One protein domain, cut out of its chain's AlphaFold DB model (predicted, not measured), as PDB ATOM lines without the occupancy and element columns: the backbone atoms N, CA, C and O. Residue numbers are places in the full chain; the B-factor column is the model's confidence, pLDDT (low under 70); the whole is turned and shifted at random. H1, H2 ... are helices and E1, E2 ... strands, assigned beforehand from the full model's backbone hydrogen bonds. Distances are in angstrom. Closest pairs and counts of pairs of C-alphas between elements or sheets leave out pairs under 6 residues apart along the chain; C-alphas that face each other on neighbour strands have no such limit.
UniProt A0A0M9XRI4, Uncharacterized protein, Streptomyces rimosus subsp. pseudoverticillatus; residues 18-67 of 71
ATOM      1  N   TRP A  18     -46.094 -21.947  37.928       88.75
ATOM      2  CA  TRP A  18     -44.830 -22.586  38.282       88.75
ATOM      3  C   TRP A  18     -44.694 -23.923  37.558       88.75
ATOM      4  O   TRP A  18     -45.671 -24.510  37.085       88.75
ATOM      5  N   ILE A  19     -43.458 -24.409  37.486       87.81
ATOM      6  CA  ILE A  19     -43.131 -25.701  36.892       87.81
ATOM      7  C   ILE A  19     -42.242 -26.457  37.858       87.81
ATOM      8  O   ILE A  19     -41.402 -25.867  38.533       87.81
ATOM      9  N   LYS A  20     -42.473 -27.761  37.962       85.69
ATOM     10  CA  LYS A  20     -41.635 -28.651  38.753       85.69
ATOM     11  C   LYS A  20     -41.436 -29.951  38.009       85.69
ATOM     12  O   LYS A  20     -42.399 -30.575  37.559       85.69
ATOM     13  N   ARG A  21     -40.191 -30.402  37.955       82.25
ATOM     14  CA  ARG A  21     -39.867 -31.778  37.595       82.25
ATOM     15  C   ARG A  21     -40.117 -32.687  38.799       82.25
ATOM     16  O   ARG A  21     -39.560 -32.476  39.875       82.25
ATOM     17  N   GLN A  22     -40.980 -33.686  38.637       82.62
ATOM     18  CA  GLN A  22     -41.262 -34.700  39.648       82.62
ATOM     19  C   GLN A  22     -40.984 -36.084  39.051       82.62
ATOM     20  O   GLN A  22     -41.733 -36.569  38.203       82.62
ATOM     21  N   ALA A  23     -39.886 -36.708  39.490       82.69
ATOM     22  CA  ALA A  23     -39.321 -37.901  38.856       82.69
ATOM     23  C   ALA A  23     -39.129 -37.678  37.338       82.69
ATOM     24  O   ALA A  23     -38.443 -36.737  36.942       82.69
ATOM     25  N   GLU A  24     -39.759 -38.500  36.500       78.62
ATOM     26  CA  GLU A  24     -39.673 -38.418  35.034       78.62
ATOM     27  C   GLU A  24     -40.785 -37.570  34.399       78.62
ATOM     28  O   GLU A  24     -40.908 -37.519  33.179       78.62
ATOM     29  N   ARG A  25     -41.623 -36.902  35.204       76.25
ATOM     30  CA  ARG A  25     -42.749 -36.105  34.703       76.25
ATOM     31  C   ARG A  25     -42.578 -34.634  35.041       76.25
ATOM     32  O   ARG A  25     -42.162 -34.270  36.140       76.25
ATOM     33  N   MET A  26     -42.941 -33.779  34.096       83.06
ATOM     34  CA  MET A  26     -43.094 -32.353  34.342       83.06
ATOM     35  C   MET A  26     -44.513 -32.072  34.835       83.06
ATOM     36  O   MET A  26     -45.488 -32.533  34.248       83.06
ATOM     37  N   VAL A  27     -44.623 -31.281  35.899       84.12
ATOM     38  CA  VAL A  27     -45.884 -30.697  36.352       84.12
ATOM     39  C   VAL A  27     -45.828 -29.204  36.062       84.12
ATOM     40  O   VAL A  27     -44.977 -28.498  36.602       84.12
ATOM     41  N   CYS A  28     -46.731 -28.734  35.205       86.50
ATOM     42  CA  CYS A  28     -46.902 -27.323  34.884       86.50
ATOM     43  C   CYS A  28     -48.229 -26.840  35.473       86.50
ATOM     44  O   CYS A  28     -49.291 -27.347  35.115       86.50
ATOM     45  N   VAL A  29     -48.171 -25.849  36.359       86.12
ATOM     46  CA  VAL A  29     -49.353 -25.184  36.912       86.12
ATOM     47  C   VAL A  29     -49.348 -23.749  36.423       86.12
ATOM     48  O   VAL A  29     -48.399 -23.013  36.670       86.12
ATOM     49  N   ALA A  30     -50.411 -23.337  35.743       87.62
ATOM     50  CA  ALA A  30     -50.570 -21.979  35.247       87.62
ATOM     51  C   ALA A  30     -51.954 -21.439  35.610       87.62
ATOM     52  O   ALA A  30     -52.930 -22.187  35.685       87.62
ATOM     53  N   THR A  31     -52.045 -20.131  35.830       88.56
ATOM     54  CA  THR A  31     -53.336 -19.468  36.043       88.56
ATOM     55  C   THR A  31     -54.136 -19.405  34.735       88.56
ATOM     56  O   THR A  31     -53.540 -19.395  33.655       88.56
ATOM     57  N   PRO A  32     -55.478 -19.280  34.778       87.44
ATOM     58  CA  PRO A  32     -56.306 -19.155  33.571       87.44
ATOM     59  C   PRO A  32     -55.917 -17.994  32.644       87.44
ATOM     60  O   PRO A  32     -56.242 -18.019  31.459       87.44
ATOM     61  N   ARG A  33     -55.172 -17.002  33.150       86.75
ATOM     62  CA  ARG A  33     -54.658 -15.858  32.388       86.75
ATOM     63  C   ARG A  33     -53.872 -16.272  31.140       86.75
ATOM     64  O   ARG A  33     -53.932 -15.573  30.135       86.75
ATOM     65  N   VAL A  34     -53.203 -17.428  31.146       87.25
ATOM     66  CA  VAL A  34     -52.467 -17.936  29.968       87.25
ATOM     67  C   VAL A  34     -53.364 -18.229  28.757       87.25
ATOM     68  O   VAL A  34     -52.883 -18.352  27.633       87.25
ATOM     69  N   GLN A  35     -54.681 -18.324  28.945       85.69
ATOM     70  CA  GLN A  35     -55.614 -18.534  27.838       85.69
ATOM     71  C   GLN A  35     -55.765 -17.275  26.975       85.69
ATOM     72  O   GLN A  35     -55.867 -17.371  25.753       85.69
ATOM     73  N   THR A  36     -55.710 -16.091  27.587       87.38
ATOM     74  CA  THR A  36     -55.989 -14.812  26.916       87.38
ATOM     75  C   THR A  36     -54.774 -13.888  26.828       87.38
ATOM     76  O   THR A  36     -54.739 -13.025  25.956       87.38
ATOM     77  N   ASP A  37     -53.749 -14.084  27.659       88.69
ATOM     78  CA  ASP A  37     -52.554 -13.239  27.720       88.69
ATOM     79  C   ASP A  37     -51.340 -13.937  27.076       88.69
ATOM     80  O   ASP A  37     -50.801 -14.927  27.585       88.69
ATOM     81  N   ALA A  38     -50.892 -13.408  25.935       87.81
ATOM     82  CA  ALA A  38     -49.742 -13.938  25.205       87.81
ATOM     83  C   ALA A  38     -48.416 -13.776  25.971       87.81
ATOM     84  O   ALA A  38     -47.542 -14.638  25.855       87.81
ATOM     85  N   THR A  39     -48.279 -12.727  26.784       89.69
ATOM     86  CA  THR A  39     -47.093 -12.498  27.622       89.69
ATOM     87  C   THR A  39     -47.034 -13.534  28.737       89.69
ATOM     88  O   THR A  39     -45.985 -14.129  28.979       89.69
ATOM     89  N   ALA A  40     -48.181 -13.828  29.357       88.94
ATOM     90  CA  ALA A  40     -48.291 -14.893  30.350       88.94
ATOM     91  C   ALA A  40     -47.915 -16.264  29.755       88.94
ATOM     92  O   ALA A  40     -47.163 -17.017  30.374       88.94
ATOM     93  N   ARG A  41     -48.358 -16.575  28.525       89.19
ATOM     94  CA  ARG A  41     -47.929 -17.802  27.821       89.19
ATOM     95  C   ARG A  41     -46.428 -17.841  27.580       89.19
ATOM     96  O   ARG A  41     -45.810 -18.872  27.830       89.19
ATOM     97  N   ALA A  42     -45.851 -16.747  27.087       88.94
ATOM     98  CA  ALA A  42     -44.421 -16.670  26.812       88.94
ATOM     99  C   ALA A  42     -43.591 -16.909  28.083       88.94
ATOM    100  O   ALA A  42     -42.627 -17.672  28.047       88.94
ATOM    101  N   ALA A  43     -44.017 -16.344  29.217       89.56
ATOM    102  CA  ALA A  43     -43.372 -16.565  30.506       89.56
ATOM    103  C   ALA A  43     -43.386 -18.048  30.916       89.56
ATOM    104  O   ALA A  43     -42.347 -18.585  31.291       89.56
ATOM    105  N   ILE A  44     -44.527 -18.739  30.789       89.75
ATOM    106  CA  ILE A  44     -44.601 -20.174  31.113       89.75
ATOM    107  C   ILE A  44     -43.746 -21.018  30.161       89.75
ATOM    108  O   ILE A  44     -43.034 -21.905  30.623       89.75
ATOM    109  N   ARG A  45     -43.753 -20.731  28.853       88.19
ATOM    110  CA  ARG A  45     -42.908 -21.446  27.875       88.19
ATOM    111  C   ARG A  45     -41.425 -21.329  28.212       88.19
ATOM    112  O   ARG A  45     -40.693 -22.311  28.138       88.19
ATOM    113  N   GLU A  46     -40.989 -20.145  28.628       90.25
ATOM    114  CA  GLU A  46     -39.609 -19.927  29.055       90.25
ATOM    115  C   GLU A  46     -39.270 -20.714  30.330       90.25
ATOM    116  O   GLU A  46     -38.176 -21.269  30.429       90.25
ATOM    117  N   LEU A  47     -40.202 -20.833  31.282       89.44
ATOM    118  CA  LEU A  47     -40.014 -21.702  32.447       89.44
ATOM    119  C   LEU A  47     -39.902 -23.180  32.032       89.44
ATOM    120  O   LEU A  47     -39.011 -23.869  32.523       89.44
ATOM    121  N   VAL A  48     -40.752 -23.662  31.113       88.25
ATOM    122  CA  VAL A  48     -40.720 -25.059  30.620       88.25
ATOM    123  C   VAL A  48     -39.353 -25.357  30.005       88.25
ATOM    124  O   VAL A  48     -38.717 -26.360  30.331       88.25
ATOM    125  N   ARG A  49     -38.867 -24.431  29.171       88.25
ATOM    126  CA  ARG A  49     -37.566 -24.531  28.508       88.25
ATOM    127  C   ARG A  49     -36.409 -24.575  29.507       88.25
ATOM    128  O   ARG A  49     -35.478 -25.353  29.322       88.25
ATOM    129  N   ARG A  50     -36.451 -23.758  30.567       89.06
ATOM    130  CA  ARG A  50     -35.421 -23.742  31.627       89.06
ATOM    131  C   ARG A  50     -35.366 -25.043  32.419       89.06
ATOM    132  O   ARG A  50     -34.290 -25.439  32.846       89.06
ATOM    133  N   GLU A  51     -36.500 -25.719  32.550       87.12
ATOM    134  CA  GLU A  51     -36.586 -27.055  33.141       87.12
ATOM    135  C   GLU A  51     -36.169 -28.168  32.165       87.12
ATOM    136  O   GLU A  51     -36.174 -29.341  32.542       87.12
ATOM    137  N   GLY A  52     -35.792 -27.831  30.926       87.44
ATOM    138  CA  GLY A  52     -35.305 -28.775  29.924       87.44
ATOM    139  C   GLY A  52     -36.396 -29.649  29.308       87.44
ATOM    140  O   GLY A  52     -36.135 -30.819  29.042       87.44
ATOM    141  N   ALA A  53     -37.613 -29.128  29.134       85.56
ATOM    142  CA  ALA A  53     -38.650 -29.790  28.336       85.56
ATOM    143  C   ALA A  53     -39.231 -28.855  27.267       85.56
ATOM    144  O   ALA A  53     -38.846 -27.685  27.174       85.56
ATOM    145  N   ASP A  54     -40.174 -29.379  26.485       83.75
ATOM    146  CA  ASP A  54     -40.901 -28.655  25.444       83.75
ATOM    147  C   ASP A  54     -42.412 -28.661  25.733       83.75
ATOM    148  O   ASP A  54     -43.002 -29.675  26.107       83.75
ATOM    149  N   CYS A  55     -43.075 -27.519  25.531       80.06
ATOM    150  CA  CYS A  55     -44.530 -27.429  25.624       80.06
ATOM    151  C   CYS A  55     -45.251 -28.356  24.633       80.06
ATOM    152  O   CYS A  55     -46.379 -28.753  24.916       80.06
ATOM    153  N   ALA A  56     -44.625 -28.710  23.506       79.00
ATOM    154  CA  ALA A  56     -45.169 -29.652  22.529       79.00
ATOM    155  C   ALA A  56     -45.306 -31.090  23.072       79.00
ATOM    156  O   ALA A  56     -46.094 -31.869  22.540       79.00
ATOM    157  N   GLU A  57     -44.594 -31.441  24.148       76.62
ATOM    158  CA  GLU A  57     -44.674 -32.765  24.783       76.62
ATOM    159  C   GLU A  57     -45.963 -32.947  25.606       76.62
ATOM    160  O   GLU A  57     -46.371 -34.070  25.907       76.62
ATOM    161  N   CYS A  58     -46.630 -31.849  25.971       74.81
ATOM    162  CA  CYS A  58     -47.847 -31.870  26.777       74.81
ATOM    163  C   CYS A  58     -49.101 -31.915  25.888       74.81
ATOM    164  O   CYS A  58     -49.617 -30.878  25.461       74.81
ATOM    165  N   GLY A  59     -49.634 -33.116  25.647       67.44
ATOM    166  CA  GLY A  59     -50.905 -33.296  24.935       67.44
ATOM    167  C   GLY A  59     -52.083 -32.608  25.644       67.44
ATOM    168  O   GLY A  59     -52.262 -32.772  26.850       67.44
ATOM    169  N   GLY A  60     -52.885 -31.832  24.902       67.19
ATOM    170  CA  GLY A  60     -54.062 -31.121  25.428       67.19
ATOM    171  C   GLY A  60     -53.753 -29.839  26.213       67.19
ATOM    172  O   GLY A  60     -54.611 -29.319  26.929       67.19
ATOM    173  N   CYS A  61     -52.516 -29.334  26.147       74.25
ATOM    174  CA  CYS A  61     -52.127 -28.127  26.866       74.25
ATOM    175  C   CYS A  61     -52.518 -26.856  26.096       74.25
ATOM    176  O   CYS A  61     -52.006 -26.588  25.010       74.25
ATOM    177  N   LEU A  62     -53.319 -25.987  26.723       69.12
ATOM    178  CA  LEU A  62     -53.744 -24.690  26.165       69.12
ATOM    179  C   LEU A  62     -52.570 -23.742  25.832       69.12
ATOM    180  O   LEU A  62     -52.710 -22.816  25.026       69.12
ATOM    181  N   ILE A  63     -51.399 -23.972  26.436       72.56
ATOM    182  CA  ILE A  63     -50.159 -23.233  26.151       72.56
ATOM    183  C   ILE A  63     -49.534 -23.694  24.824       72.56
ATOM    184  O   ILE A  63     -48.945 -22.869  24.121       72.56
ATOM    185  N   ALA A  64     -49.666 -24.977  24.476       65.12
ATOM    186  CA  ALA A  64     -49.163 -25.564  23.234       65.12
ATOM    187  C   ALA A  64     -50.144 -25.357  22.064       65.12
ATOM    188  O   ALA A  64     -49.740 -24.966  20.973       65.12
ATOM    189  N   GLU A  65     -51.448 -25.522  22.302       55.59
ATOM    190  CA  GLU A  65     -52.488 -25.493  21.258       55.59
ATOM    191  C   GLU A  65     -52.704 -24.120  20.606       55.59
ATOM    192  O   GLU A  65     -53.165 -24.035  19.468       55.59
ATOM    193  N   THR A  66     -52.308 -23.026  21.260       51.19
ATOM    194  CA  THR A  66     -52.349 -21.688  20.641       51.19
ATOM    195  C   THR A  66     -51.328 -21.499  19.512       51.19
ATOM    196  O   THR A  66     -51.345 -20.461  18.858       51.19
ATOM    197  N   ILE A  67     -50.468 -22.488  19.245       46.22
ATOM    198  CA  ILE A  67     -49.603 -22.538  18.056       46.22
ATOM    199  C   ILE A  67     -50.379 -23.059  16.827       46.22
ATOM    200  O   ILE A  67     -50.060 -22.684  15.705       46.22
TER     201      ILE A  67
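Overview. This is residues 18 to 67 of the 71 residues of an uncharacterized protein of Streptomyces rimosus subsp. pseudoverticillatus (UniProt A0A0M9XRI4). A two-stranded hairpin of E1 and E2 has one longer helix, H2, over one face, and the other face is bare. The short helix H1 makes the turn from E2 into H2, and after H2 a long loop, residues 51 to 61, folds back to bring the short helix H3 to H1. The printed part has 50 residues, with two named strands and three named helices in the order E1, E2, H1, H2, H3; the sheet E1 - E2 is antiparallel and the class is mixed, helices and strands. The whole is compact, with a radius of gyration of the C-alphas of 10.2 A, and elongated, spanning 31 by 18 by 15 A.

Along the chain. E1, residues 18 to 22, begins at C-alpha 18 (-44.830, -22.586, 38.282) and is 12.7 A long. E2, residues 25 to 30, is 16.2 A long. H1 is residues 32 to 35. H2, residues 38 to 50, is 18.5 A long. H3, residues 62 to 65, ends at C-alpha 65 (-52.488, -25.493, 21.258).

Arrangement. E1 and E2 form a hairpin, antiparallel at 164 degrees, with N 20 and O 27 within hydrogen-bond range at 2.9 A. The closest C-alphas of E1 and H2 are those of Ile 19 and Leu 47, 6.7 A. H1 and H2 touch only at the corner, H2 with residues 40 to 41 alone; the closest C-alphas, of Val 34 and Arg 41, are 5.0 A apart. H1 and H3 touch, with the closest C-alphas, of Gln 35 and Leu 62, 6.6 A apart. H2 and H3 are close but not clearly touching; E1 and H3 are apart. In H2 every O i to N i+4 pair is within hydrogen-bond range; H1 and H3 are too short for such a pair.

Size, cuts and confidence. The farthest C-alphas, of Ala 23 and Thr 36, are 30.9 A apart. The printed part has no cut; the link H2 to H3 is long. Residues 59 to 60, 62 and 64 to 67 have pLDDT under 70.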